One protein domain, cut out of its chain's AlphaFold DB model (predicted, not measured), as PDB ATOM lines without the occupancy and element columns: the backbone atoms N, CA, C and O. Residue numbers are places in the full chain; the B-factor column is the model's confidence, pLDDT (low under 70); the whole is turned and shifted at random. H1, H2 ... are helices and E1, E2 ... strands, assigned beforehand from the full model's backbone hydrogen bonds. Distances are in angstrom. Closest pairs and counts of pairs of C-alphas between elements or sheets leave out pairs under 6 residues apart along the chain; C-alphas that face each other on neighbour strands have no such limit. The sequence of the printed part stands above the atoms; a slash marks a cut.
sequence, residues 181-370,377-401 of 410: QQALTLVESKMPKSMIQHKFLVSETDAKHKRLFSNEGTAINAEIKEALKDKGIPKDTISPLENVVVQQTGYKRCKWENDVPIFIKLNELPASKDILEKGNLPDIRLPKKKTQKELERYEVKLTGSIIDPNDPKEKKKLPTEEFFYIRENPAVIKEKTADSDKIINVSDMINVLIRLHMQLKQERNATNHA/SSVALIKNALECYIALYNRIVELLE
ATOM      1  N   GLN A 181     246.804 203.784  87.610       93.12
ATOM      2  CA  GLN A 181     248.044 203.671  88.395       93.12
ATOM      3  C   GLN A 181     247.952 204.392  89.745       93.12
ATOM      4  O   GLN A 181     248.351 203.829  90.768       93.12
ATOM      5  N   GLN A 182     247.345 205.581  89.773       95.44
ATOM      6  CA  GLN A 182     247.075 206.300  91.018       95.44
ATOM      7  C   GLN A 182     246.103 205.504  91.903       95.44
ATOM      8  O   GLN A 182     246.376 205.316  93.088       95.44
ATOM      9  N   ALA A 183     245.024 204.957  91.328       97.50
ATOM     10  CA  ALA A 183     244.052 204.135  92.059       97.50
ATOM     11  C   ALA A 183     244.705 202.897  92.701       97.50
ATOM     12  O   ALA A 183     244.510 202.633  93.887       97.50
ATOM     13  N   LEU A 184     245.533 202.163  91.950       96.06
ATOM     14  CA  LEU A 184     246.287 201.018  92.470       96.06
ATOM     15  C   LEU A 184     247.270 201.425  93.578       96.06
ATOM     16  O   LEU A 184     247.425 200.707  94.568       96.06
ATOM     17  N   THR A 185     247.915 202.585  93.435       95.31
ATOM     18  CA  THR A 185     248.850 203.116  94.437       95.31
ATOM     19  C   THR A 185     248.131 203.484  95.734       95.31
ATOM     20  O   THR A 185     248.612 203.132  96.813       95.31
ATOM     21  N   LEU A 186     246.954 204.110  95.654       96.81
ATOM     22  CA  LEU A 186     246.086 204.386  96.805       96.81
ATOM     23  C   LEU A 186     245.626 203.093  97.492       96.81
ATOM     24  O   LEU A 186     245.728 202.974  98.718       96.81
ATOM     25  N   VAL A 187     245.186 202.099  96.704       96.31
ATOM     26  CA  VAL A 187     244.798 200.779  97.218       96.31
ATOM     27  C   VAL A 187     245.932 200.175  98.031       96.31
ATOM     28  O   VAL A 187     245.712 199.826  99.182       96.31
ATOM     29  N   GLU A 188     247.145 200.092  97.493       93.31
ATOM     30  CA  GLU A 188     248.267 199.482  98.208       93.31
ATOM     31  C   GLU A 188     248.711 200.271  99.443       93.31
ATOM     32  O   GLU A 188     249.032 199.676 100.474       93.31
ATOM     33  N   SER A 189     248.801 201.597  99.327       92.31
ATOM     34  CA  SER A 189     249.511 202.416 100.311       92.31
ATOM     35  C   SER A 189     248.637 202.881 101.474       92.31
ATOM     36  O   SER A 189     249.162 203.047 102.578       92.31
ATOM     37  N   LYS A 190     247.330 203.079 101.252       94.75
ATOM     38  CA  LYS A 190     246.431 203.744 102.212       94.75
ATOM     39  C   LYS A 190     245.265 202.874 102.675       94.75
ATOM     40  O   LYS A 190     244.887 202.943 103.848       94.75
ATOM     41  N   MET A 191     244.712 202.019 101.810       96.56
ATOM     42  CA  MET A 191     243.554 201.193 102.183       96.56
ATOM     43  C   MET A 191     243.792 200.222 103.351       96.56
ATOM     44  O   MET A 191     242.851 200.045 104.122       96.56
ATOM     45  N   PRO A 192     244.983 199.620 103.569       95.00
ATOM     46  CA  PRO A 192     245.196 198.710 104.697       95.00
ATOM     47  C   PRO A 192     244.923 199.352 106.058       95.00
ATOM     48  O   PRO A 192     244.284 198.751 106.919       95.00
ATOM     49  N   LYS A 193     245.352 200.610 106.232       95.19
ATOM     50  CA  LYS A 193     245.056 201.389 107.438       95.19
ATOM     51  C   LYS A 193     243.549 201.560 107.613       95.19
ATOM     52  O   LYS A 193     243.035 201.348 108.706       95.19
ATOM     53  N   SER A 194     242.849 201.892 106.532       96.06
ATOM     54  CA  SER A 194     241.401 202.075 106.548       96.06
ATOM     55  C   SER A 194     240.639 200.780 106.870       96.06
ATOM     56  O   SER A 194     239.716 200.798 107.679       96.06
ATOM     57  N   MET A 195     241.069 199.629 106.340       95.62
ATOM     58  CA  MET A 195     240.492 198.321 106.688       95.62
ATOM     59  C   MET A 195     240.609 198.010 108.185       95.62
ATOM     60  O   MET A 195     239.673 197.481 108.784       95.62
ATOM     61  N   ILE A 196     241.756 198.329 108.797       94.75
ATOM     62  CA  ILE A 196     241.961 198.149 110.241       94.75
ATOM     63  C   ILE A 196     241.069 199.117 111.025       94.75
ATOM     64  O   ILE A 196     240.424 198.698 111.980       94.75
ATOM     65  N   GLN A 197     240.965 200.380 110.598       95.31
ATOM     66  CA  GLN A 197     240.089 201.375 111.231       95.31
ATOM     67  C   GLN A 197     238.626 200.928 111.273       95.31
ATOM     68  O   GLN A 197     238.002 201.043 112.325       95.31
ATOM     69  N   HIS A 198     238.131 200.332 110.188       95.38
ATOM     70  CA  HIS A 198     236.774 199.785 110.100       95.38
ATOM     71  C   HIS A 198     236.651 198.335 110.593       95.38
ATOM     72  O   HIS A 198     235.648 197.665 110.352       95.38
ATOM     73  N   LYS A 199     237.668 197.824 111.301       94.31
ATOM     74  CA  LYS A 199     237.656 196.513 111.967       94.31
ATOM     75  C   LYS A 199     237.401 195.346 111.017       94.31
ATOM     76  O   LYS A 199     236.752 194.379 111.402       94.31
ATOM     77  N   PHE A 200     237.905 195.395 109.785       93.50
ATOM     78  CA  PHE A 200     237.765 194.269 108.850       93.50
ATOM     79  C   PHE A 200     238.513 193.039 109.376       93.50
ATOM     80  O   PHE A 200     238.110 191.901 109.150       93.50
ATOM     81  N   LEU A 201     239.590 193.265 110.123       90.75
ATOM     82  CA  LEU A 201     240.388 192.233 110.759       90.75
ATOM     83  C   LEU A 201     240.283 192.352 112.276       90.75
ATOM     84  O   LEU A 201     240.314 193.451 112.826       90.75
ATOM     85  N   VAL A 202     240.226 191.213 112.961       89.81
ATOM     86  CA  VAL A 202     240.311 191.142 114.423       89.81
ATOM     87  C   VAL A 202     241.505 190.298 114.829       89.81
ATOM     88  O   VAL A 202     241.850 189.327 114.157       89.81
ATOM     89  N   SER A 203     242.147 190.675 115.934       89.00
ATOM     90  CA  SER A 203     243.287 189.938 116.474       89.00
ATOM     91  C   SER A 203     242.904 189.259 117.777       89.00
ATOM     92  O   SER A 203     242.248 189.847 118.642       89.00
ATOM     93  N   GLU A 204     243.315 188.008 117.906       82.56
ATOM     94  CA  GLU A 204     243.011 187.174 119.057       82.56
ATOM     95  C   GLU A 204     244.274 186.946 119.888       82.56
ATOM     96  O   GLU A 204     245.387 186.933 119.369       82.56
ATOM     97  N   THR A 205     244.094 186.781 121.198       83.00
ATOM     98  CA  THR A 205     245.178 186.407 122.108       83.00
ATOM     99  C   THR A 205     245.034 184.941 122.478       83.00
ATOM    100  O   THR A 205     243.920 184.439 122.650       83.00
ATOM    101  N   ASP A 206     246.157 184.254 122.626       77.62
ATOM    102  CA  ASP A 206     246.194 182.940 123.251       77.62
ATOM    103  C   ASP A 206     247.437 182.799 124.138       77.62
ATOM    104  O   ASP A 206     248.127 183.776 124.423       77.62
ATOM    105  N   ALA A 207     247.725 181.580 124.597       74.00
ATOM    106  CA  ALA A 207     248.868 181.315 125.468       74.00
ATOM    107  C   ALA A 207     250.236 181.665 124.841       74.00
ATOM    108  O   ALA A 207     251.222 181.750 125.570       74.00
ATOM    109  N   LYS A 208     250.318 181.829 123.514       76.06
ATOM    110  CA  LYS A 208     251.564 182.057 122.768       76.06
ATOM    111  C   LYS A 208     251.594 183.401 122.032       76.06
ATOM    112  O   LYS A 208     252.682 183.896 121.763       76.06
ATOM    113  N   HIS A 209     250.438 183.998 121.740       80.50
ATOM    114  CA  HIS A 209     250.321 185.175 120.881       80.50
ATOM    115  C   HIS A 209     249.602 186.324 121.583       80.50
ATOM    116  O   HIS A 209     248.552 186.161 122.219       80.50
ATOM    117  N   LYS A 210     250.173 187.518 121.425       85.88
ATOM    118  CA  LYS A 210     249.589 188.774 121.900       85.88
ATOM    119  C   LYS A 210     248.508 189.252 120.929       85.88
ATOM    120  O   LYS A 210     248.554 188.962 119.737       85.88
ATOM    121  N   ARG A 211     247.566 190.046 121.435       89.69
ATOM    122  CA  ARG A 211     246.598 190.776 120.607       89.69
ATOM    123  C   ARG A 211     247.315 191.903 119.856       89.69
ATOM    124  O   ARG A 211     247.860 192.775 120.514       89.69
ATOM    125  N   LEU A 212     247.293 191.904 118.521       91.88
ATOM    126  CA  LEU A 212     247.955 192.921 117.688       91.88
ATOM    127  C   LEU A 212     247.234 194.280 117.689       91.88
ATOM    128  O   LEU A 212     247.872 195.330 117.760       91.88
ATOM    129  N   PHE A 213     245.912 194.261 117.553       93.81
ATOM    130  CA  PHE A 213     245.090 195.465 117.456       93.81
ATOM    131  C   PHE A 213     244.753 196.036 118.840       93.81
ATOM    132  O   PHE A 213     244.854 195.349 119.859       93.81
ATOM    133  N   SER A 214     244.355 197.307 118.880       93.12
ATOM    134  CA  SER A 214     243.859 197.961 120.091       93.12
ATOM    135  C   SER A 214     242.609 197.258 120.633       93.12
ATOM    136  O   SER A 214     242.016 196.397 119.976       93.12
ATOM    137  N   ASN A 215     242.180 197.622 121.841       88.94
ATOM    138  CA  ASN A 215     240.973 197.045 122.436       88.94
ATOM    139  C   ASN A 215     239.713 197.367 121.622       88.94
ATOM    140  O   ASN A 215     238.817 196.533 121.529       88.94
ATOM    141  N   GLU A 216     239.675 198.542 120.996       88.75
ATOM    142  CA  GLU A 216     238.612 198.981 120.092       88.75
ATOM    143  C   GLU A 216     238.682 198.269 118.731       88.75
ATOM    144  O   GLU A 216     237.676 198.216 118.019       88.75
ATOM    145  N   GLY A 217     239.855 197.730 118.377       89.00
ATOM    146  CA  GLY A 217     240.129 197.033 117.120       89.00
ATOM    147  C   GLY A 217     240.380 197.948 115.919       89.00
ATOM    148  O   GLY A 217     240.473 197.443 114.809       89.00
ATOM    149  N   THR A 218     240.482 199.265 116.122       92.75
ATOM    150  CA  THR A 218     240.547 200.280 115.048       92.75
ATOM    151  C   THR A 218     241.971 200.727 114.698       92.75
ATOM    152  O   THR A 218     242.183 201.533 113.792       92.75
ATOM    153  N   ALA A 219     242.972 200.230 115.420       94.31
ATOM    154  CA  ALA A 219     244.380 200.534 115.193       94.31
ATOM    155  C   ALA A 219     245.263 199.375 115.662       94.31
ATOM    156  O   ALA A 219     244.823 198.506 116.414       94.31
ATOM    157  N   ILE A 220     246.534 199.375 115.261       93.75
ATOM    158  CA  ILE A 220     247.550 198.517 115.885       93.75
ATOM    159  C   ILE A 220     247.864 199.075 117.278       93.75
ATOM    160  O   ILE A 220     247.997 200.288 117.439       93.75
ATOM    161  N   ASN A 221     247.974 198.204 118.284       93.50
ATOM    162  CA  ASN A 221     248.303 198.602 119.651       93.50
ATOM    163  C   ASN A 221     249.631 199.387 119.680       93.50
ATOM    164  O   ASN A 221     250.626 198.932 119.120       93.50
ATOM    165  N   ALA A 222     249.645 200.555 120.329       91.94
ATOM    166  CA  ALA A 222     250.791 201.467 120.321       91.94
ATOM    167  C   ALA A 222     252.061 200.855 120.938       91.94
ATOM    168  O   ALA A 222     253.139 201.002 120.372       91.94
ATOM    169  N   GLU A 223     251.932 200.113 122.042       90.50
ATOM    170  CA  GLU A 223     253.063 199.435 122.691       90.50
ATOM    171  C   GLU A 223     253.643 198.346 121.787       90.50
ATOM    172  O   GLU A 223     254.856 198.191 121.681       90.50
ATOM    173  N   ILE A 224     252.776 197.603 121.092       90.19
ATOM    174  CA  ILE A 224     253.209 196.590 120.124       90.19
ATOM    175  C   ILE A 224     253.854 197.254 118.910       90.19
ATOM    176  O   ILE A 224     254.867 196.763 118.425       90.19
ATOM    177  N   LYS A 225     253.301 198.371 118.432       90.12
ATOM    178  CA  LYS A 225     253.843 199.124 117.298       90.12
ATOM    179  C   LYS A 225     255.259 199.627 117.590       90.12
ATOM    180  O   LYS A 225     256.136 199.414 116.758       90.12
ATOM    181  N   GLU A 226     255.499 200.198 118.771       89.38
ATOM    182  CA  GLU A 226     256.847 200.601 119.204       89.38
ATOM    183  C   GLU A 226     257.768 199.384 119.390       89.38
ATOM    184  O   GLU A 226     258.858 199.354 118.828       89.38
ATOM    185  N   ALA A 227     257.304 198.313 120.043       88.06
ATOM    186  CA  ALA A 227     258.112 197.101 120.222       88.06
ATOM    187  C   ALA A 227     258.498 196.415 118.896       88.06
ATOM    188  O   ALA A 227     259.559 195.798 118.796       88.06
ATOM    189  N   LEU A 228     257.633 196.478 117.879       87.94
ATOM    190  CA  LEU A 228     257.918 195.979 116.533       87.94
ATOM    191  C   LEU A 228     258.921 196.882 115.809       87.94
ATOM    192  O   LEU A 228     259.851 196.375 115.180       87.94
ATOM    193  N   LYS A 229     258.784 198.201 115.954       86.06
ATOM    194  CA  LYS A 229     259.717 199.181 115.396       86.06
ATOM    195  C   LYS A 229     261.128 199.010 115.965       86.06
ATOM    196  O   LYS A 229     262.076 198.969 115.186       86.06
ATOM    197  N   ASP A 230     261.261 198.792 117.275       83.88
ATOM    198  CA  ASP A 230     262.544 198.496 117.938       83.88
ATOM    199  C   ASP A 230     263.201 197.210 117.411       83.88
ATOM    200  O   ASP A 230     264.422 197.066 117.402       83.88
ATOM    201  N   LYS A 231     262.388 196.271 116.914       82.56
ATOM    202  CA  LYS A 231     262.829 195.021 116.273       82.56
ATOM    203  C   LYS A 231     263.076 195.166 114.764       82.56
ATOM    204  O   LYS A 231     263.298 194.166 114.079       82.56
ATOM    205  N   GLY A 232     263.013 196.384 114.227       80.56
ATOM    206  CA  GLY A 232     263.174 196.659 112.800       80.56
ATOM    207  C   GLY A 232     262.040 196.090 111.944       80.56
ATOM    208  O   GLY A 232     262.297 195.577 110.852       80.56
ATOM    209  N   ILE A 233     260.806 196.097 112.466       82.50
ATOM    210  CA  ILE A 233     259.579 195.695 111.770       82.50
ATOM    211  C   ILE A 233     258.691 196.940 111.579       82.50
ATOM    212  O   ILE A 233     258.273 197.536 112.573       82.50
ATOM    213  N   PRO A 234     258.314 197.301 110.339       79.06
ATOM    214  CA  PRO A 234     258.694 196.655 109.081       79.06
ATOM    215  C   PRO A 234     260.165 196.888 108.689       79.06
ATOM    216  O   PRO A 234     260.828 197.776 109.214       79.06
ATOM    217  N   LYS A 235     260.687 196.044 107.779       73.81
ATOM    218  CA  LYS A 235     262.094 196.094 107.321       73.81
ATOM    219  C   LYS A 235     262.452 197.411 106.645       73.81
ATOM    220  O   LYS A 235     263.590 197.859 106.748       73.81
ATOM    221  N   ASP A 236     261.513 197.965 105.893       71.88
ATOM    222  CA  ASP A 236     261.626 199.305 105.350       71.88
ATOM    223  C   ASP A 236     260.935 200.277 106.313       71.88
ATOM    224  O   ASP A 236     259.870 199.994 106.849       71.88
ATOM    225  N   THR A 237     261.567 201.417 106.575       61.34
ATOM    226  CA  THR A 237     261.051 202.438 107.501       61.34
ATOM    227  C   THR A 237     259.953 203.305 106.880       61.34
ATOM    228  O   THR A 237     259.440 204.205 107.540       61.34
ATOM    229  N   ILE A 238     259.614 203.056 105.612       64.44
ATOM    230  CA  ILE A 238     258.739 203.901 104.794       64.44
ATOM    231  C   ILE A 238     257.314 203.331 104.758       64.44
ATOM    232  O   ILE A 238     256.347 204.090 104.793       64.44
ATOM    233  N   SER A 239     257.155 202.008 104.715       74.38
ATOM    234  CA  SER A 239     255.851 201.354 104.652       74.38
ATOM    235  C   SER A 239     255.173 201.375 106.021       74.38
ATOM    236  O   SER A 239     255.747 200.903 107.005       74.38
ATOM    237  N   PRO A 240     253.914 201.832 106.103       86.88
ATOM    238  CA  PRO A 240     253.102 201.669 107.299       86.88
ATOM    239  C   PRO A 240     253.012 200.197 107.723       86.88
ATOM    240  O   PRO A 240     252.842 199.301 106.890       86.88
ATOM    241  N   LEU A 241     253.072 199.945 109.031       89.44
ATOM    242  CA  LEU A 241     252.952 198.598 109.595       89.44
ATOM    243  C   LEU A 241     251.620 197.938 109.201       89.44
ATOM    244  O   LEU A 241     251.569 196.740 108.944       89.44
ATOM    245  N   GLU A 242     250.559 198.736 109.088       91.94
ATOM    246  CA  GLU A 242     249.228 198.343 108.628       91.94
ATOM    247  C   GLU A 242     249.272 197.654 107.252       91.94
ATOM    248  O   GLU A 242     248.622 196.627 107.048       91.94
ATOM    249  N   ASN A 243     250.106 198.158 106.335       89.06
ATOM    250  CA  ASN A 243     250.271 197.581 105.001       89.06
ATOM    251  C   ASN A 243     250.920 196.200 105.093       89.06
ATOM    252  O   ASN A 243     250.494 195.269 104.411       89.06
ATOM    253  N   VAL A 244     251.917 196.038 105.967       85.38
ATOM    254  CA  VAL A 244     252.571 194.742 106.180       85.38
ATOM    255  C   VAL A 244     251.613 193.742 106.815       85.38
ATOM    256  O   VAL A 244     251.563 192.598 106.372       85.38
ATOM    257  N   VAL A 245     250.806 194.167 107.789       87.38
ATOM    258  CA  VAL A 245     249.795 193.310 108.423       87.38
ATOM    259  C   VAL A 245     248.820 192.766 107.380       87.38
ATOM    260  O   VAL A 245     248.715 191.551 107.237       87.38
ATOM    261  N   VAL A 246     248.169 193.632 106.594       87.12
ATOM    262  CA  VAL A 246     247.195 193.188 105.578       87.12
ATOM    263  C   VAL A 246     247.860 192.311 104.512       87.12
ATOM    264  O   VAL A 246     247.322 191.268 104.145       87.12
ATOM    265  N   GLN A 247     249.076 192.635 104.073       80.50
ATOM    266  CA  GLN A 247     249.802 191.807 103.102       80.50
ATOM    267  C   GLN A 247     250.140 190.405 103.625       80.50
ATOM    268  O   GLN A 247     250.139 189.446 102.852       80.50
ATOM    269  N   GLN A 248     250.441 190.276 104.918       77.56
ATOM    270  CA  GLN A 248     250.745 188.990 105.547       77.56
ATOM    271  C   GLN A 248     249.482 188.228 105.980       77.56
ATOM    272  O   GLN A 248     249.570 187.023 106.191       77.56
ATOM    273  N   THR A 249     248.313 188.882 106.051       73.50
ATOM    274  CA  THR A 249     247.008 188.201 106.234       73.50
ATOM    275  C   THR A 249     246.550 187.444 104.989       73.50
ATOM    276  O   THR A 249     245.670 186.590 105.059       73.50
ATOM    277  N   GLY A 250     247.173 187.729 103.848       59.75
ATOM    278  CA  GLY A 250     246.934 187.047 102.593       59.75
ATOM    279  C   GLY A 250     247.050 185.532 102.673       59.75
ATOM    280  O   GLY A 250     248.078 185.016 103.102       59.75
ATOM    281  N   TYR A 251     246.023 184.821 102.203       61.66
ATOM    282  CA  TYR A 251     245.920 183.358 102.213       61.66
ATOM    283  C   TYR A 251     247.070 182.701 101.443       61.66
ATOM    284  O   TYR A 251     246.961 182.416 100.252       61.66
ATOM    285  N   LYS A 252     248.183 182.432 102.122       51.09
ATOM    286  CA  LYS A 252     249.257 181.572 101.624       51.09
ATOM    287  C   LYS A 252     248.845 180.125 101.845       51.09
ATOM    288  O   LYS A 252     248.415 179.741 102.934       51.09
ATOM    289  N   ARG A 253     248.925 179.298 100.803       39.94
ATOM    290  CA  ARG A 253     248.668 177.864 100.935       39.94
ATOM    291  C   ARG A 253     249.787 177.258 101.784       39.94
ATOM    292  O   ARG A 253     250.856 176.992 101.252       39.94
ATOM    293  N   CYS A 254     249.521 176.966 103.059       35.06
ATOM    294  CA  CYS A 254     250.403 176.141 103.891       35.06
ATOM    295  C   CYS A 254     250.452 174.708 103.337       35.06
ATOM    296  O   CYS A 254     249.766 173.796 103.803       35.06
ATOM    297  N   LYS A 255     251.259 174.489 102.304       32.88
ATOM    298  CA  LYS A 255     251.886 173.199 102.054       32.88
ATOM    299  C   LYS A 255     253.377 173.430 102.163       32.88
ATOM    300  O   LYS A 255     253.904 174.307 101.494       32.88
ATOM    301  N   TRP A 256     253.988 172.607 103.003       38.03
ATOM    302  CA  TRP A 256     255.357 172.592 103.514       38.03
ATOM    303  C   TRP A 256     256.515 172.718 102.505       38.03
ATOM    304  O   TRP A 256     257.647 172.484 102.893       38.03
ATOM    305  N   GLU A 257     256.286 173.122 101.256       35.22
ATOM    306  CA  GLU A 257     257.346 173.322 100.268       35.22
ATOM    307  C   GLU A 257     257.142 174.489  99.293       35.22
ATOM    308  O   GLU A 257     258.087 174.781  98.583       35.22
ATOM    309  N   ASN A 258     256.004 175.202  99.252       41.03
ATOM    310  CA  ASN A 258     255.875 176.444  98.467       41.03
ATOM    311  C   ASN A 258     254.674 177.281  98.954       41.03
ATOM    312  O   ASN A 258     253.524 176.931  98.676       41.03
ATOM    313  N   ASP A 259     254.938 178.397  99.639       46.62
ATOM    314  CA  ASP A 259     253.938 179.396 100.046       46.62
ATOM    315  C   ASP A 259     253.381 180.138  98.817       46.62
ATOM    316  O   ASP A 259     253.775 181.263  98.512       46.62
ATOM    317  N   VAL A 260     252.466 179.513  98.073       51.38
ATOM    318  CA  VAL A 260     251.789 180.182  96.951       51.38
ATOM    319  C   VAL A 260     250.578 180.944  97.500       51.38
ATOM    320  O   VAL A 260     249.691 180.310  98.087       51.38
ATOM    321  N   PRO A 261     250.505 182.279  97.349       56.97
ATOM    322  CA  PRO A 261     249.328 183.029  97.763       56.97
ATOM    323  C   PRO A 261     248.141 182.709  96.846       56.97
ATOM    324  O   PRO A 261     248.299 182.532  95.637       56.97
ATOM    325  N   ILE A 262     246.947 182.603  97.426       64.25
ATOM    326  CA  ILE A 262     245.712 182.331  96.687       64.25
ATOM    327  C   ILE A 262     245.090 183.667  96.296       64.25
ATOM    328  O   ILE A 262     244.308 184.254  97.046       64.25
ATOM    329  N   PHE A 263     245.453 184.137  95.111       70.69
ATOM    330  CA  PHE A 263     244.869 185.330  94.517       70.69
ATOM    331  C   PHE A 263     243.557 185.023  93.797       70.69
ATOM    332  O   PHE A 263     243.335 183.905  93.327       70.69
ATOM    333  N   ILE A 264     242.703 186.040  93.688       77.88
ATOM    334  CA  ILE A 264     241.565 186.018  92.769       77.88
ATOM    335  C   ILE A 264     242.099 186.402  91.396       77.88
ATOM    336  O   ILE A 264     242.679 187.478  91.248       77.88
ATOM    337  N   LYS A 265     241.904 185.552  90.385       81.44
ATOM    338  CA  LYS A 265     242.256 185.941  89.019       81.44
ATOM    339  C   LYS A 265     241.266 186.989  88.528       81.44
ATOM    340  O   LYS A 265     240.056 186.793  88.622       81.44
ATOM    341  N   LEU A 266     241.768 188.092  87.975       87.38
ATOM    342  CA  LEU A 266     240.909 189.214  87.583       87.38
ATOM    343  C   LEU A 266     239.915 188.860  86.470       87.38
ATOM    344  O   LEU A 266     238.840 189.441  86.408       87.38
ATOM    345  N   ASN A 267     240.242 187.886  85.620       84.44
ATOM    346  CA  ASN A 267     239.347 187.379  84.576       84.44
ATOM    347  C   ASN A 267     238.220 186.469  85.104       84.44
ATOM    348  O   ASN A 267     237.288 186.179  84.361       84.44
ATOM    349  N   GLU A 268     238.309 186.010  86.354       83.81
ATOM    350  CA  GLU A 268     237.284 185.205  87.029       83.81
ATOM    351  C   GLU A 268     236.336 186.080  87.871       83.81
ATOM    352  O   GLU A 268     235.363 185.572  88.429       83.81
ATOM    353  N   LEU A 269     236.600 187.391  87.973       87.81
ATOM    354  CA  LEU A 269     235.711 188.324  88.662       87.81
ATOM    355  C   LEU A 269     234.416 188.535  87.866       87.81
ATOM    356  O   LEU A 269     234.470 188.729  86.649       87.81
ATOM    357  N   PRO A 270     233.252 188.563  88.539       88.50
ATOM    358  CA  PRO A 270     232.020 189.007  87.902       88.50
ATOM    359  C   PRO A 270     232.105 190.501  87.549       88.50
ATOM    360  O   PRO A 270     233.030 191.210  87.957       88.50
ATOM    361  N   ALA A 271     231.101 191.000  86.829       87.50
ATOM    362  CA  ALA A 271     230.906 192.441  86.716       87.50
ATOM    363  C   ALA A 271     230.684 193.052  88.111       87.50
ATOM    364  O   ALA A 271     230.014 192.447  88.950       87.50
ATOM    365  N   SER A 272     231.198 194.260  88.343       83.56
ATOM    366  CA  SER A 272     231.107 194.963  89.632       83.56
ATOM    367  C   SER A 272     229.687 195.044  90.204       83.56
ATOM    368  O   SER A 272     229.493 194.768  91.384       83.56
ATOM    369  N   LYS A 273     228.674 195.302  89.372       81.69
ATOM    370  CA  LYS A 273     227.252 195.262  89.774       81.69
ATOM    371  C   LYS A 273     226.794 193.892  90.297       81.69
ATOM    372  O   LYS A 273     226.079 193.792  91.289       81.69
ATOM    373  N   ASP A 274     227.285 192.816  89.688       85.31
ATOM    374  CA  ASP A 274     226.844 191.451  89.974       85.31
ATOM    375  C   ASP A 274     227.489 190.883  91.252       85.31
ATOM    376  O   ASP A 274     226.991 189.893  91.799       85.31
ATOM    377  N   ILE A 275     228.593 191.473  91.738       83.44
ATOM    378  CA  ILE A 275     229.313 190.955  92.911       83.44
ATOM    379  C   ILE A 275     228.457 191.027  94.183       83.44
ATOM    380  O   ILE A 275     228.481 190.091  94.983       83.44
ATOM    381  N   LEU A 276     227.666 192.097  94.325       81.00
ATOM    382  CA  LEU A 276     226.747 192.313  95.442       81.00
ATOM    383  C   LEU A 276     225.315 191.900  95.083       81.00
ATOM    384  O   LEU A 276     224.728 191.095  95.802       81.00
ATOM    385  N   GLU A 277     224.768 192.371  93.953       79.12
ATOM    386  CA  GLU A 277     223.352 192.160  93.584       79.12
ATOM    387  C   GLU A 277     222.982 190.676  93.465       79.12
ATOM    388  O   GLU A 277     221.929 190.249  93.943       79.12
ATOM    389  N   LYS A 278     223.879 189.877  92.874       75.00
ATOM    390  CA  LYS A 278     223.704 188.427  92.669       75.00
ATOM    391  C   LYS A 278     224.485 187.585  93.676       75.00
ATOM    392  O   LYS A 278     224.449 186.357  93.623       75.00
ATOM    393  N   GLY A 279     225.255 188.225  94.555       72.69
ATOM    394  CA  GLY A 279     226.122 187.542  95.510       72.69
ATOM    395  C   GLY A 279     227.164 186.628  94.888       72.69
ATOM    396  O   GLY A 279     227.512 185.592  95.467       72.69
ATOM    397  N   ASN A 280     227.652 186.970  93.698       78.81
ATOM    398  CA  ASN A 280     228.622 186.174  92.953       78.81
ATOM    399  C   ASN A 280     230.050 186.381  93.473       78.81
ATOM    400  O   ASN A 280     230.968 186.659  92.708       78.81
ATOM    401  N   LEU A 281     230.254 186.220  94.782       80.38
ATOM    402  CA  LEU A 281     231.597 186.178  95.348       80.38
ATOM    403  C   LEU A 281     232.408 185.048  94.678       80.38
ATOM    404  O   LEU A 281     231.899 183.920  94.601       80.38
ATOM    405  N   PRO A 282     233.643 185.326  94.210       79.31
ATOM    406  CA  PRO A 282     234.556 184.309  93.689       79.31
ATOM    407  C   PRO A 282     234.735 183.150  94.676       79.31
ATOM    408  O   PRO A 282     234.604 183.348  95.885       79.31
ATOM    409  N   ASP A 283     235.037 181.941  94.190       68.19
ATOM    410  CA  ASP A 283     235.163 180.773  95.072       68.19
ATOM    411  C   ASP A 283     236.279 180.978  96.115       68.19
ATOM    412  O   ASP A 283     237.473 180.985  95.814       68.19
ATOM    413  N   ILE A 284     235.860 181.137  97.371       62.62
ATOM    414  CA  ILE A 284     236.715 181.358  98.543       62.62
ATOM    415  C   ILE A 284     237.288 180.057  99.124       62.62
ATOM    416  O   ILE A 284     238.117 180.108 100.042       62.62
ATOM    417  N   ARG A 285     236.855 178.880  98.639       53.97
ATOM    418  CA  ARG A 285     237.150 177.583  99.268       53.97
ATOM    419  C   ARG A 285     238.650 177.286  99.287       53.97
ATOM    420  O   ARG A 285     239.251 176.871  98.299       53.97
ATOM    421  N   LEU A 286     239.243 177.386 100.477       51.44
ATOM    422  CA  LEU A 286     240.497 176.706 100.789       51.44
ATOM    423  C   LEU A 286     240.275 175.187 100.626       51.44
ATOM    424  O   LEU A 286     239.236 174.674 101.058       51.44
ATOM    425  N   PRO A 287     241.199 174.429 100.005       43.53
ATOM    426  CA  PRO A 287     241.033 172.985  99.873       43.53
ATOM    427  C   PRO A 287     240.857 172.340 101.258       43.53
ATOM    428  O   PRO A 287     241.665 172.547 102.160       43.53
ATOM    429  N   LYS A 288     239.779 171.561 101.424       38.62
ATOM    430  CA  LYS A 288     239.389 170.917 102.691       38.62
ATOM    431  C   LYS A 288     240.537 170.116 103.335       38.62
ATOM    432  O   LYS A 288     240.937 169.096 102.774       38.62
ATOM    433  N   LYS A 289     240.933 170.524 104.553       42.69
ATOM    434  CA  LYS A 289     241.234 169.757 105.803       42.69
ATOM    435  C   LYS A 289     242.328 170.496 106.599       42.69
ATOM    436  O   LYS A 289     243.297 170.936 106.002       42.69
ATOM    437  N   LYS A 290     242.271 170.643 107.925       38.06
ATOM    438  CA  LYS A 290     241.811 169.731 108.989       38.06
ATOM    439  C   LYS A 290     240.752 170.392 109.903       38.06
ATOM    440  O   LYS A 290     240.249 171.454 109.572       38.06
ATOM    441  N   THR A 291     240.305 169.642 110.914       40.25
ATOM    442  CA  THR A 291     239.258 169.903 111.925       40.25
ATOM    443  C   THR A 291     238.751 171.345 112.055       40.25
ATOM    444  O   THR A 291     239.533 172.276 112.117       40.25
ATOM    445  N   GLN A 292     237.436 171.522 112.221       37.72
ATOM    446  CA  GLN A 292     236.714 172.806 112.346       37.72
ATOM    447  C   GLN A 292     237.308 173.824 113.356       37.72
ATOM    448  O   GLN A 292     236.974 174.997 113.298       37.72
ATOM    449  N   LYS A 293     238.231 173.402 114.234       43.34
ATOM    450  CA  LYS A 293     239.042 174.259 115.116       43.34
ATOM    451  C   LYS A 293     240.221 174.990 114.441       43.34
ATOM    452  O   LYS A 293     240.746 175.918 115.038       43.34
ATOM    453  N   GLU A 294     240.662 174.583 113.251       43.66
ATOM    454  CA  GLU A 294     241.891 175.076 112.594       43.66
ATOM    455  C   GLU A 294     241.621 176.062 111.440       43.66
ATOM    456  O   GLU A 294     242.562 176.577 110.848       43.66
ATOM    457  N   LEU A 295     240.354 176.328 111.101       48.78
ATOM    458  CA  LEU A 295     239.966 177.074 109.891       48.78
ATOM    459  C   LEU A 295     239.605 178.553 110.113       48.78
ATOM    460  O   LEU A 295     239.330 179.243 109.139       48.78
ATOM    461  N   GLU A 296     239.622 179.058 111.348       53.62
ATOM    462  CA  GLU A 296     239.107 180.406 111.656       53.62
ATOM    463  C   GLU A 296     240.174 181.438 112.044       53.62
ATOM    464  O   GLU A 296     239.825 182.555 112.412       53.62
ATOM    465  N   ARG A 297     241.464 181.081 112.024       64.50
ATOM    466  CA  ARG A 297     242.560 181.976 112.422       64.50
ATOM    467  C   ARG A 297     243.737 181.835 111.469       64.50
ATOM    468  O   ARG A 297     244.099 180.724 111.088       64.50
ATOM    469  N   TYR A 298     244.360 182.959 111.149       69.12
ATOM    470  CA  TYR A 298     245.582 183.038 110.362       69.12
ATOM    471  C   TYR A 298     246.722 183.487 111.263       69.12
ATOM    472  O   TYR A 298     246.600 184.461 112.010       69.12
ATOM    473  N   GLU A 299     247.832 182.762 111.199       72.69
ATOM    474  CA  GLU A 299     249.071 183.187 111.833       72.69
ATOM    475  C   GLU A 299     249.768 184.188 110.914       72.69
ATOM    476  O   GLU A 299     250.213 183.859 109.814       72.69
ATOM    477  N   VAL A 300     249.828 185.433 111.359       75.88
ATOM    478  CA  VAL A 300     250.465 186.524 110.639       75.88
ATOM    479  C   VAL A 300     251.892 186.646 111.132       75.88
ATOM    480  O   VAL A 300     252.143 187.060 112.264       75.88
ATOM    481  N   LYS A 301     252.823 186.280 110.252       79.56
ATOM    482  CA  LYS A 301     254.263 186.379 110.474       79.56
ATOM    483  C   LYS A 301     254.779 187.733 109.995       79.56
ATOM    484  O   LYS A 301     254.798 188.015 108.796       79.56
ATOM    485  N   LEU A 302     255.248 188.554 110.926       79.56
ATOM    486  CA  LEU A 302     255.910 189.825 110.648       79.56
ATOM    487  C   LEU A 302     257.424 189.639 110.757       79.56
ATOM    488  O   LEU A 302     257.913 189.087 111.738       79.56
ATOM    489  N   THR A 303     258.171 190.086 109.745       72.19
ATOM    490  CA  THR A 303     259.633 189.908 109.701       72.19
ATOM    491  C   THR A 303     260.354 191.241 109.649       72.19
ATOM    492  O   THR A 303     259.979 192.091 108.840       72.19
ATOM    493  N   GLY A 304     261.423 191.375 110.431       68.25
ATOM    494  CA  GLY A 304     262.251 192.575 110.531       68.25
ATOM    495  C   GLY A 304     263.732 192.304 110.310       68.25
ATOM    496  O   GLY A 304     264.142 191.187 109.982       68.25
ATOM    497  N   SER A 305     264.552 193.337 110.447       65.75
ATOM    498  CA  SER A 305     266.008 193.206 110.507       65.75
ATOM    499  C   SER A 305     266.536 194.083 111.630       65.75
ATOM    500  O   SER A 305     266.373 195.296 111.578       65.75
ATOM    501  N   ILE A 306     267.180 193.468 112.622       61.25
ATOM    502  CA  ILE A 306     267.884 194.201 113.675       61.25
ATOM    503  C   ILE A 306     269.292 194.516 113.168       61.25
ATOM    504  O   ILE A 306     269.997 193.628 112.681       61.25
ATOM    505  N   ILE A 307     269.677 195.786 113.263       57.41
ATOM    506  CA  ILE A 307     271.056 196.237 113.081       57.41
ATOM    507  C   ILE A 307     271.626 196.383 114.492       57.41
ATOM    508  O   ILE A 307     271.118 197.197 115.258       57.41
ATOM    509  N   ASP A 308     272.626 195.575 114.852       57.84
ATOM    510  CA  ASP A 308     273.396 195.802 116.078       57.84
ATOM    511  C   ASP A 308     274.477 196.849 115.769       57.84
ATOM    512  O   ASP A 308     275.411 196.540 115.024       57.84
ATOM    513  N   PRO A 309     274.373 198.082 116.298       54.66
ATOM    514  CA  PRO A 309     275.346 199.132 116.021       54.66
ATOM    515  C   PRO A 309     276.737 198.853 116.619       54.66
ATOM    516  O   PRO A 309     277.669 199.597 116.323       54.66
ATOM    517  N   ASN A 310     276.900 197.810 117.445       59.25
ATOM    518  CA  ASN A 310     278.154 197.473 118.124       59.25
ATOM    519  C   ASN A 310     278.817 196.172 117.631       59.25
ATOM    520  O   ASN A 310     279.872 195.815 118.160       59.25
ATOM    521  N   ASP A 311     278.256 195.460 116.642       59.41
ATOM    522  CA  ASP A 311     278.877 194.246 116.090       59.41
ATOM    523  C   ASP A 311     279.755 194.576 114.860       59.41
ATOM    524  O   ASP A 311     279.234 194.865 113.779       59.41
ATOM    525  N   PRO A 312     281.099 194.488 114.959       55.41
ATOM    526  CA  PRO A 312     282.014 194.759 113.847       55.41
ATOM    527  C   PRO A 312     281.918 193.744 112.688       55.41
ATOM    528  O   PRO A 312     282.614 193.890 111.681       55.41
ATOM    529  N   LYS A 313     281.067 192.712 112.788       54.84
ATOM    530  CA  LYS A 313     280.705 191.806 111.691       54.84
ATOM    531  C   LYS A 313     279.328 192.164 111.121       54.84
ATOM    532  O   LYS A 313     278.403 191.357 111.193       54.84
ATOM    533  N   GLU A 314     279.202 193.308 110.448       56.12
ATOM    534  CA  GLU A 314     278.016 193.698 109.654       56.12
ATOM    535  C   GLU A 314     277.708 192.763 108.449       56.12
ATOM    536  O   GLU A 314     277.567 193.191 107.303       56.12
ATOM    537  N   LYS A 315     277.588 191.444 108.642       51.22
ATOM    538  CA  LYS A 315     277.192 190.508 107.572       51.22
ATOM    539  C   LYS A 315     276.216 189.407 107.971       51.22
ATOM    540  O   LYS A 315     275.991 188.504 107.168       51.22
ATOM    541  N   LYS A 316     275.561 189.473 109.133       48.25
ATOM    542  CA  LYS A 316     274.385 188.623 109.388       48.25
ATOM    543  C   LYS A 316     273.244 189.412 110.020       48.25
ATOM    544  O   LYS A 316     273.104 189.453 111.232       48.25
ATOM    545  N   LYS A 317     272.383 189.965 109.153       54.56
ATOM    546  CA  LYS A 317     270.998 190.319 109.491       54.56
ATOM    547  C   LYS A 317     270.322 189.055 110.027       54.56
ATOM    548  O   LYS A 317     269.956 188.189 109.233       54.56
ATOM    549  N   LEU A 318     270.203 188.899 111.341       55.66
ATOM    550  CA  LEU A 318     269.314 187.875 111.880       55.66
ATOM    551  C   LEU A 318     267.881 188.398 111.702       55.66
ATOM    552  O   LEU A 318     267.577 189.491 112.182       55.66
ATOM    553  N   PRO A 319     267.014 187.693 110.955       60.72
ATOM    554  CA  PRO A 319     265.626 188.101 110.832       60.72
ATOM    555  C   PRO A 319     264.949 187.938 112.193       60.72
ATOM    556  O   PRO A 319     264.972 186.856 112.777       60.72
ATOM    557  N   THR A 320     264.343 189.010 112.694       72.12
ATOM    558  CA  THR A 320     263.421 188.915 113.830       72.12
ATOM    559  C   THR A 320     262.040 188.597 113.296       72.12
ATOM    560  O   THR A 320     261.613 189.180 112.296       72.12
ATOM    561  N   GLU A 321     261.363 187.654 113.941       76.06
ATOM    562  CA  GLU A 321     260.042 187.185 113.545       76.06
ATOM    563  C   GLU A 321     259.085 187.343 114.720       76.06
ATOM    564  O   GLU A 321     259.377 186.901 115.829       76.06
ATOM    565  N   GLU A 322     257.950 187.981 114.467       83.00
ATOM    566  CA  GLU A 322     256.859 188.124 115.426       83.00
ATOM    567  C   GLU A 322     255.588 187.551 114.814       83.00
ATOM    568  O   GLU A 322     255.301 187.768 113.634       83.00
ATOM    569  N   PHE A 323     254.837 186.809 115.621       84.31
ATOM    570  CA  PHE A 323     253.650 186.091 115.178       84.31
ATOM    571  C   PHE A 323     252.420 186.630 115.904       84.31
ATOM    572  O   PHE A 323     252.435 186.834 117.121       84.31
ATOM    573  N   PHE A 324     251.339 186.836 115.157       85.44
ATOM    574  CA  PHE A 324     250.053 187.293 115.679       85.44
ATOM    575  C   PHE A 324     248.920 186.466 115.082       85.44
ATOM    576  O   PHE A 324     248.960 186.141 113.898       85.44
ATOM    577  N   TYR A 325     247.880 186.178 115.865       84.44
ATOM    578  CA  TYR A 325     246.666 185.572 115.322       84.44
ATOM    579  C   TYR A 325     245.673 186.636 114.881       84.44
ATOM    580  O   TYR A 325     245.244 187.471 115.680       84.44
ATOM    581  N   ILE A 326     245.298 186.575 113.606       85.12
ATOM    582  CA  ILE A 326     244.335 187.475 112.973       85.12
ATOM    583  C   ILE A 326     243.289 186.647 112.225       85.12
ATOM    584  O   ILE A 326     243.587 185.574 111.710       85.12
ATOM    585  N   ARG A 327     242.061 187.149 112.150       82.69
ATOM    586  CA  ARG A 327     240.987 186.609 111.308       82.69
ATOM    587  C   ARG A 327     240.139 187.740 110.744       82.69
ATOM    588  O   ARG A 327     240.211 188.867 111.242       82.69
ATOM    589  N   GLU A 328     239.322 187.442 109.743       87.25
ATOM    590  CA  GLU A 328     238.265 188.353 109.310       87.25
ATOM    591  C   GLU A 328     237.290 188.601 110.463       87.25
ATOM    592  O   GLU A 328     237.080 187.734 111.322       87.25
ATOM    593  N   ASN A 329     236.679 189.784 110.480       88.06
ATOM    594  CA  ASN A 329     235.696 190.133 111.492       88.06
ATOM    595  C   ASN A 329     234.584 189.065 111.563       88.06
ATOM    596  O   ASN A 329     233.906 188.823 110.561       88.06
ATOM    597  N   PRO A 330     234.383 188.418 112.729       76.69
ATOM    598  CA  PRO A 330     233.431 187.325 112.885       76.69
ATOM    599  C   PRO A 330     231.978 187.791 113.020       76.69
ATOM    600  O   PRO A 330     231.116 186.954 113.285       76.69
ATOM    601  N   ALA A 331     231.699 189.097 112.913       79.25
ATOM    602  CA  ALA A 331     230.351 189.638 113.007       79.25
ATOM    603  C   ALA A 331     229.390 188.845 112.104       79.25
ATOM    604  O   ALA A 331     229.526 188.816 110.879       79.25
ATOM    605  N   VAL A 332     228.419 188.169 112.727       65.44
ATOM    606  CA  VAL A 332     227.440 187.334 112.022       65.44
ATOM    607  C   VAL A 332     226.355 188.237 111.459       65.44
ATOM    608  O   VAL A 332     225.274 188.378 112.027       65.44
ATOM    609  N   ILE A 333     226.666 188.867 110.335       66.69
ATOM    610  CA  ILE A 333     225.736 189.695 109.582       66.69
ATOM    611  C   ILE A 333     225.496 188.976 108.262       66.69
ATOM    612  O   ILE A 333     226.403 188.816 107.446       66.69
ATOM    613  N   LYS A 334     224.280 188.445 108.128       68.75
ATOM    614  CA  LYS A 334     223.834 187.683 106.965       68.75
ATOM    615  C   LYS A 334     223.096 188.619 106.031       68.75
ATOM    616  O   LYS A 334     222.034 189.124 106.389       68.75
ATOM    617  N   GLU A 335     223.631 188.802 104.837       67.12
ATOM    618  CA  GLU A 335     222.962 189.546 103.781       67.12
ATOM    619  C   GLU A 335     222.193 188.582 102.871       67.12
ATOM    620  O   GLU A 335     222.739 187.569 102.425       67.12
ATOM    621  N   LYS A 336     220.916 188.890 102.617       66.50
ATOM    622  CA  LYS A 336     220.148 188.272 101.533       66.50
ATOM    623  C   LYS A 336     220.328 189.122 100.283       66.50
ATOM    624  O   LYS A 336     220.087 190.323 100.333       66.50
ATOM    625  N   THR A 337     220.725 188.499  99.182       66.81
ATOM    626  CA  THR A 337     220.840 189.198  97.895       66.81
ATOM    627  C   THR A 337     219.466 189.441  97.272       66.81
ATOM    628  O   THR A 337     218.544 188.663  97.517       66.81
ATOM    629  N   ALA A 338     219.328 190.495  96.463       65.62
ATOM    630  CA  ALA A 338     218.056 190.860  95.834       65.62
ATOM    631  C   ALA A 338     217.546 189.795  94.841       65.62
ATOM    632  O   ALA A 338     216.341 189.564  94.772       65.62
ATOM    633  N   ASP A 339     218.463 189.110  94.144       62.38
ATOM    634  CA  ASP A 339     218.154 188.174  93.049       62.38
ATOM    635  C   ASP A 339     218.431 186.690  93.374       62.38
ATOM    636  O   ASP A 339     218.280 185.819  92.513       62.38
ATOM    637  N   SER A 340     218.840 186.352  94.604       57.12
ATOM    638  CA  SER A 340     219.046 184.950  94.995       57.12
ATOM    639  C   SER A 340     218.843 184.697  96.495       57.12
ATOM    640  O   SER A 340     219.188 185.527  97.334       57.12
ATOM    641  N   ASP A 341     218.367 183.502  96.867       61.06
ATOM    642  CA  ASP A 341     218.306 183.019  98.264       61.06
ATOM    643  C   ASP A 341     219.703 182.807  98.902       61.06
ATOM    644  O   ASP A 341     219.847 182.186  99.962       61.06
ATOM    645  N   LYS A 342     220.772 183.285  98.254       65.81
ATOM    646  CA  LYS A 342     222.145 183.131  98.716       65.81
ATOM    647  C   LYS A 342     222.395 184.067  99.894       65.81
ATOM    648  O   LYS A 342     222.234 185.280  99.804       65.81
ATOM    649  N   ILE A 343     222.811 183.468 101.004       68.12
ATOM    650  CA  ILE A 343     223.261 184.184 102.193       68.12
ATOM    651  C   ILE A 343     224.760 184.435 102.053       68.12
ATOM    652  O   ILE A 343     225.525 183.481 101.900       68.12
ATOM    653  N   ILE A 344     225.167 185.698 102.141       73.69
ATOM    654  CA  ILE A 344     226.576 186.100 102.179       73.69
ATOM    655  C   ILE A 344     226.909 186.580 103.589       73.69
ATOM    656  O   ILE A 344     226.135 187.333 104.184       73.69
ATOM    657  N   ASN A 345     228.049 186.142 104.130       81.31
ATOM    658  CA  ASN A 345     228.551 186.639 105.408       81.31
ATOM    659  C   ASN A 345     229.568 187.760 105.181       81.31
ATOM    660  O   ASN A 345     230.372 187.703 104.249       81.31
ATOM    661  N   VAL A 346     229.607 188.731 106.094       86.00
ATOM    662  CA  VAL A 346     230.612 189.808 106.081       86.00
ATOM    663  C   VAL A 346     232.046 189.265 106.065       86.00
ATOM    664  O   VAL A 346     232.891 189.791 105.345       86.00
ATOM    665  N   SER A 347     232.318 188.165 106.776       84.38
ATOM    666  CA  SER A 347     233.625 187.497 106.740       84.38
ATOM    667  C   SER A 347     234.018 187.037 105.332       84.38
ATOM    668  O   SER A 347     235.177 187.169 104.950       84.38
ATOM    669  N   ASP A 348     233.061 186.544 104.539       83.81
ATOM    670  CA  ASP A 348     233.304 186.085 103.168       83.81
ATOM    671  C   ASP A 348     233.634 187.274 102.253       83.81
ATOM    672  O   ASP A 348     234.541 187.194 101.425       83.81
ATOM    673  N   MET A 349     232.951 188.407 102.443       88.25
ATOM    674  CA  MET A 349     233.240 189.647 101.715       88.25
ATOM    675  C   MET A 349     234.627 190.196 102.053       88.25
ATOM    676  O   MET A 349     235.376 190.561 101.148       88.25
ATOM    677  N   ILE A 350     234.992 190.217 103.340       89.81
ATOM    678  CA  ILE A 350     236.318 190.649 103.804       89.81
ATOM    679  C   ILE A 350     237.407 189.751 103.208       89.81
ATOM    680  O   ILE A 350     238.412 190.254 102.706       89.81
ATOM    681  N   ASN A 351     237.196 188.434 103.204       86.25
ATOM    682  CA  ASN A 351     238.119 187.461 102.622       86.25
ATOM    683  C   ASN A 351     238.378 187.752 101.134       86.25
ATOM    684  O   ASN A 351     239.532 187.861 100.706       86.25
ATOM    685  N   VAL A 352     237.306 187.939 100.355       87.38
ATOM    686  CA  VAL A 352     237.388 188.300  98.931       87.38
ATOM    687  C   VAL A 352     238.107 189.635  98.749       87.38
ATOM    688  O   VAL A 352     239.024 189.718  97.932       87.38
ATOM    689  N   LEU A 353     237.750 190.656  99.530       92.50
ATOM    690  CA  LEU A 353     238.365 191.979  99.452       92.50
ATOM    691  C   LEU A 353     239.875 191.929  99.730       92.50
ATOM    692  O   LEU A 353     240.641 192.543  98.994       92.50
ATOM    693  N   ILE A 354     240.323 191.188 100.748       89.50
ATOM    694  CA  ILE A 354     241.751 191.058 101.083       89.50
ATOM    695  C   ILE A 354     242.510 190.353  99.957       89.50
ATOM    696  O   ILE A 354     243.591 190.790  99.570       89.50
ATOM    697  N   ARG A 355     241.955 189.291  99.366       86.62
ATOM    698  CA  ARG A 355     242.598 188.625  98.218       86.62
ATOM    699  C   ARG A 355     242.663 189.534  96.998       86.62
ATOM    700  O   ARG A 355     243.681 189.560  96.305       86.62
ATOM    701  N   LEU A 356     241.597 190.291  96.757       90.69
ATOM    702  CA  LEU A 356     241.531 191.263  95.677       90.69
ATOM    703  C   LEU A 356     242.535 192.401  95.891       90.69
ATOM    704  O   LEU A 356     243.248 192.756  94.959       90.69
ATOM    705  N   HIS A 357     242.671 192.897  97.124       92.81
ATOM    706  CA  HIS A 357     243.695 193.864  97.519       92.81
ATOM    707  C   HIS A 357     245.095 193.380  97.124       92.81
ATOM    708  O   HIS A 357     245.868 194.112  96.507       92.81
ATOM    709  N   MET A 358     245.421 192.126  97.451       87.50
ATOM    710  CA  MET A 358     246.730 191.572  97.124       87.50
ATOM    711  C   MET A 358     246.939 191.401  95.617       87.50
ATOM    712  O   MET A 358     248.047 191.647  95.144       87.50
ATOM    713  N   GLN A 359     245.907 191.003  94.866       88.00
ATOM    714  CA  GLN A 359     246.000 190.914  93.406       88.00
ATOM    715  C   GLN A 359     246.210 192.301  92.786       88.00
ATOM    716  O   GLN A 359     247.106 192.470  91.966       88.00
ATOM    717  N   LEU A 360     245.455 193.317  93.212       92.00
ATOM    718  CA  LEU A 360     245.621 194.697  92.737       92.00
ATOM    719  C   LEU A 360     247.031 195.231  93.046       92.00
ATOM    720  O   LEU A 360     247.668 195.837  92.186       92.00
ATOM    721  N   LYS A 361     247.576 194.919  94.228       89.31
ATOM    722  CA  LYS A 361     248.980 195.198  94.558       89.31
ATOM    723  C   LYS A 361     249.950 194.525  93.573       89.31
ATOM    724  O   LYS A 361     250.939 195.136  93.164       89.31
ATOM    725  N   GLN A 362     249.703 193.270  93.192       85.94
ATOM    726  CA  GLN A 362     250.531 192.588  92.192       85.94
ATOM    727  C   GLN A 362     250.462 193.267  90.825       85.94
ATOM    728  O   GLN A 362     251.510 193.457  90.218       85.94
ATOM    729  N   GLU A 363     249.278 193.686  90.376       88.75
ATOM    730  CA  GLU A 363     249.118 194.423  89.114       88.75
ATOM    731  C   GLU A 363     249.874 195.763  89.127       88.75
ATOM    732  O   GLU A 363     250.498 196.141  88.128       88.75
ATOM    733  N   ARG A 364     249.891 196.463  90.272       88.38
ATOM    734  CA  ARG A 364     250.717 197.667  90.449       88.38
ATOM    735  C   ARG A 364     252.202 197.345  90.291       88.38
ATOM    736  O   ARG A 364     252.903 197.982  89.515       88.38
ATOM    737  N   ASN A 365     252.684 196.328  91.005       83.56
ATOM    738  CA  ASN A 365     254.092 195.929  90.958       83.56
ATOM    739  C   ASN A 365     254.512 195.448  89.565       83.56
ATOM    740  O   ASN A 365     255.585 195.811  89.093       83.56
ATOM    741  N   ALA A 366     253.659 194.676  88.891       79.62
ATOM    742  CA  ALA A 366     253.887 194.212  87.529       79.62
ATOM    743  C   ALA A 366     253.951 195.372  86.526       79.62
ATOM    744  O   ALA A 366     254.702 195.292  85.564       79.62
ATOM    745  N   THR A 367     253.223 196.468  86.767       68.25
ATOM    746  CA  THR A 367     253.332 197.681  85.942       68.25
ATOM    747  C   THR A 367     254.696 198.367  86.087       68.25
ATOM    748  O   THR A 367     255.229 198.869  85.101       68.25
ATOM    749  N   ASN A 368     255.283 198.363  87.287       61.75
ATOM    750  CA  ASN A 368     256.578 199.004  87.553       61.75
ATOM    751  C   ASN A 368     257.774 198.189  87.040       61.75
ATOM    752  O   ASN A 368     258.852 198.736  86.806       61.75
ATOM    753  N   HIS A 369     257.606 196.879  86.865       57.94
ATOM    754  CA  HIS A 369     258.607 196.024  86.247       57.94
ATOM    755  C   HIS A 369     258.387 196.012  84.732       57.94
ATOM    756  O   HIS A 369     257.515 195.304  84.238       57.94
ATOM    757  N   ALA A 370     259.195 196.775  83.992       43.72
ATOM    758  CA  ALA A 370     259.251 196.780  82.525       43.72
ATOM    759  C   ALA A 370     259.803 195.451  81.949       43.72
ATOM    760  O   ALA A 370     260.776 195.439  81.201       43.72
ATOM    761  N   SER A 377     247.305 191.973  82.922       79.81
ATOM    762  CA  SER A 377     245.856 192.185  82.935       79.81
ATOM    763  C   SER A 377     245.495 193.428  82.117       79.81
ATOM    764  O   SER A 377     246.176 194.454  82.184       79.81
ATOM    765  N   SER A 378     244.417 193.354  81.333       87.12
ATOM    766  CA  SER A 378     243.959 194.515  80.566       87.12
ATOM    767  C   SER A 378     243.469 195.624  81.501       87.12
ATOM    768  O   SER A 378     242.966 195.359  82.596       87.12
ATOM    769  N   VAL A 379     243.555 196.877  81.049       88.19
ATOM    770  CA  VAL A 379     243.050 198.042  81.801       88.19
ATOM    771  C   VAL A 379     241.579 197.856  82.190       88.19
ATOM    772  O   VAL A 379     241.192 198.195  83.304       88.19
ATOM    773  N   ALA A 380     240.775 197.243  81.316       90.88
ATOM    774  CA  ALA A 380     239.374 196.931  81.588       90.88
ATOM    775  C   ALA A 380     239.196 195.931  82.745       90.88
ATOM    776  O   ALA A 380     238.331 196.135  83.595       90.88
ATOM    777  N   LEU A 381     240.028 194.882  82.816       92.12
ATOM    778  CA  LEU A 381     239.987 193.915  83.919       92.12
ATOM    779  C   LEU A 381     240.389 194.562  85.248       92.12
ATOM    780  O   LEU A 381     239.728 194.339  86.259       92.12
ATOM    781  N   ILE A 382     241.435 195.394  85.240       93.94
ATOM    782  CA  ILE A 382     241.880 196.119  86.437       93.94
ATOM    783  C   ILE A 382     240.801 197.106  86.895       93.94
ATOM    784  O   ILE A 382     240.512 197.180  88.088       93.94
ATOM    785  N   LYS A 383     240.163 197.825  85.965       95.38
ATOM    786  CA  LYS A 383     239.058 198.737  86.283       95.38
ATOM    787  C   LYS A 383     237.884 197.994  86.928       95.38
ATOM    788  O   LYS A 383     237.459 198.384  88.010       95.38
ATOM    789  N   ASN A 384     237.424 196.887  86.339       95.19
ATOM    790  CA  ASN A 384     236.360 196.068  86.936       95.19
ATOM    791  C   ASN A 384     236.749 195.547  88.333       95.19
ATOM    792  O   ASN A 384     235.923 195.512  89.242       95.19
ATOM    793  N   ALA A 385     238.015 195.173  88.526       95.38
ATOM    794  CA  ALA A 385     238.534 194.742  89.817       95.38
ATOM    795  C   ALA A 385     238.532 195.863  90.869       95.38
ATOM    796  O   ALA A 385     238.124 195.627  92.005       95.38
ATOM    797  N   LEU A 386     238.929 197.084  90.497       97.62
ATOM    798  CA  LEU A 386     238.836 198.265  91.360       97.62
ATOM    799  C   LEU A 386     237.377 198.583  91.716       97.62
ATOM    800  O   LEU A 386     237.074 198.827  92.878       97.62
ATOM    801  N   GLU A 387     236.456 198.505  90.756       96.94
ATOM    802  CA  GLU A 387     235.024 198.706  91.010       96.94
ATOM    803  C   GLU A 387     234.448 197.644  91.963       96.94
ATOM    804  O   GLU A 387     233.746 197.986  92.914       96.94
ATOM    805  N   CYS A 388     234.792 196.364  91.770       95.69
ATOM    806  CA  CYS A 388     234.432 195.288  92.701       95.69
ATOM    807  C   CYS A 388     234.984 195.553  94.107       95.69
ATOM    808  O   CYS A 388     234.291 195.348  95.103       95.69
ATOM    809  N   TYR A 389     236.233 196.014  94.191       97.00
ATOM    810  CA  TYR A 389     236.894 196.356  95.444       97.00
ATOM    811  C   TYR A 389     236.177 197.503  96.169       97.00
ATOM    812  O   TYR A 389     235.908 197.395  97.364       97.00
ATOM    813  N   ILE A 390     235.810 198.565  95.445       97.56
ATOM    814  CA  ILE A 390     235.047 199.703  95.976       97.56
ATOM    815  C   ILE A 390     233.670 199.256  96.470       97.56
ATOM    816  O   ILE A 390     233.268 199.616  97.578       97.56
ATOM    817  N   ALA A 391     232.955 198.451  95.681       95.12
ATOM    818  CA  ALA A 391     231.639 197.938  96.049       95.12
ATOM    819  C   ALA A 391     231.701 197.098  97.335       95.12
ATOM    820  O   ALA A 391     230.973 197.372  98.290       95.12
ATOM    821  N   LEU A 392     232.619 196.126  97.394       94.44
ATOM    822  CA  LEU A 392     232.814 195.280  98.572       94.44
ATOM    823  C   LEU A 392     233.203 196.096  99.802       94.44
ATOM    824  O   LEU A 392     232.610 195.905 100.859       94.44
ATOM    825  N   TYR A 393     234.173 197.006  99.675       96.69
ATOM    826  CA  TYR A 393     234.643 197.812 100.797       96.69
ATOM    827  C   TYR A 393     233.498 198.624 101.413       96.69
ATOM    828  O   TYR A 393     233.262 198.514 102.615       96.69
ATOM    829  N   ASN A 394     232.757 199.385 100.599       95.06
ATOM    830  CA  ASN A 394     231.666 200.221 101.105       95.06
ATOM    831  C   ASN A 394     230.593 199.373 101.778       95.06
ATOM    832  O   ASN A 394     230.133 199.709 102.866       95.06
ATOM    833  N   ARG A 395     230.252 198.231 101.170       92.00
ATOM    834  CA  ARG A 395     229.246 197.339 101.732       92.00
ATOM    835  C   ARG A 395     229.684 196.735 103.066       92.00
ATOM    836  O   ARG A 395     228.880 196.647 103.986       92.00
ATOM    837  N   ILE A 396     230.955 196.358 103.207       93.50
ATOM    838  CA  ILE A 396     231.497 195.874 104.485       93.50
ATOM    839  C   ILE A 396     231.434 196.983 105.546       93.50
ATOM    840  O   ILE A 396     230.996 196.706 106.661       93.50
ATOM    841  N   VAL A 397     231.827 198.220 105.212       94.12
ATOM    842  CA  VAL A 397     231.740 199.363 106.141       94.12
ATOM    843  C   VAL A 397     230.297 199.583 106.592       94.12
ATOM    844  O   VAL A 397     230.049 199.647 107.789       94.12
ATOM    845  N   GLU A 398     229.333 199.617 105.669       91.50
ATOM    846  CA  GLU A 398     227.909 199.769 106.000       91.50
ATOM    847  C   GLU A 398     227.390 198.689 106.958       91.50
ATOM    848  O   GLU A 398     226.568 198.978 107.825       91.50
ATOM    849  N   LEU A 399     227.845 197.444 106.796       89.75
ATOM    850  CA  LEU A 399     227.408 196.327 107.630       89.75
ATOM    851  C   LEU A 399     228.076 196.347 109.011       89.75
ATOM    852  O   LEU A 399     227.424 196.031 110.003       89.75
ATOM    853  N   LEU A 400     229.357 196.709 109.098       90.12
ATOM    854  CA  LEU A 400     230.088 196.766 110.370       90.12
ATOM    855  C   LEU A 400     229.798 198.038 111.178       90.12
ATOM    856  O   LEU A 400     229.882 198.016 112.407       90.12
ATOM    857  N   GLU A 401     229.451 199.127 110.497       88.06
ATOM    858  CA  GLU A 401     229.190 200.451 111.062       88.06
ATOM    859  C   GLU A 401     227.869 201.010 110.503       88.06
ATOM    860  O   GLU A 401     227.870 201.997 109.758       88.06
TER     861      GLU A 401
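Overview. This is residues 181 to 370 and 377 to 401 of the 410 residues of an uncharacterized protein of uncultured Clostridium sp (UniProt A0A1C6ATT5). Two long helices, H6 and H7, run side by side in opposite ways, with H1 packed on H6 and the short H5 on H7; next to them a strongly twisted sheet of three strands reaches away as the long hairpin E2 and E3, whose tip, residues 309 to 315, sticks out. H4 packs on E2 and H2, between that hairpin and the helices, and a small hairpin, E4 and E5, leads into H6. The 215 printed residues hold seven named helices and five named strands, in the order H1 H2 E1 H3 H4 H5 E2 E3 E4 E5 H6 H7; the larger sheet has the order E1, E3, E2, antiparallel, and the class is mixed. The whole is compact, with a radius of gyration of the C-alphas of 18.4 A and spans of 66 by 46 by 35 A.

Along the chain. H1, residues 181 to 189, begins at C-alpha 181 (248.044, 203.671, 88.395). H2 is residues 191 to 197, E1 201 to 204, H3 222 to 230, H4 241 to 249 and H5 272 to 277. E2, residues 298 to 305, measures 22.8 A, and E3, residues 319 to 328, 27.4 A. E4 is residues 334 to 336 and E5 343 to 345. H6, residues 346 to 368, measures 33.2 A; H7, residues 379 to 400, measures 31.4 A and ends at C-alpha 400 (230.088, 196.766, 110.370).

Arrangement. H6 is the hub, touching H1, H4 and H7. H6 and H7 have a shallow tilt of 33 degrees, only just short of steep, with the C-alphas of Leu 353 and Tyr 389 closest at 6.1 A. H1 touches residues 357 to 364 of H6, closest at the C-alphas of Glu 188 and Lys 361, 5.7 A. H4 stands at the sheet's level, its height over the sheet 2.4 A, and touches H2, closest at the C-alphas of Pro 192 and Asn 243, 5.2 A. H3 only grazes the sheet with residues 228 to 230. H5 touches H7, closest at the C-alphas of Ser 272 and Cys 388, 4.5 A. Within hydrogen-bond range are N 202 and O 327 of E1 and E3, 2.9 A, N 300 and O 324 of E2 and E3, 2.8 A, and N 335 and O 344 of E4 and E5, 3.0 A. Every O i to N i+4 pair is within range in H1, H2, H3, H4, H6 and H7, and 1 of 2 in H5.

Size, cuts and confidence. The farthest C-alphas, of Pro 312 and Asp 339, are 67.5 A apart. Residues 371 to 376 are not printed, and C-alphas 370 and 377 across the cut are 14.2 A apart. The links E1 to H3, H4 to H5, H5 to E2 and E2 to E3 are long. Mean pLDDT of the printed part is 77.8; it is under 70 in 63 residues, among them 250 to 262, 283 to 298 and 304 to 319.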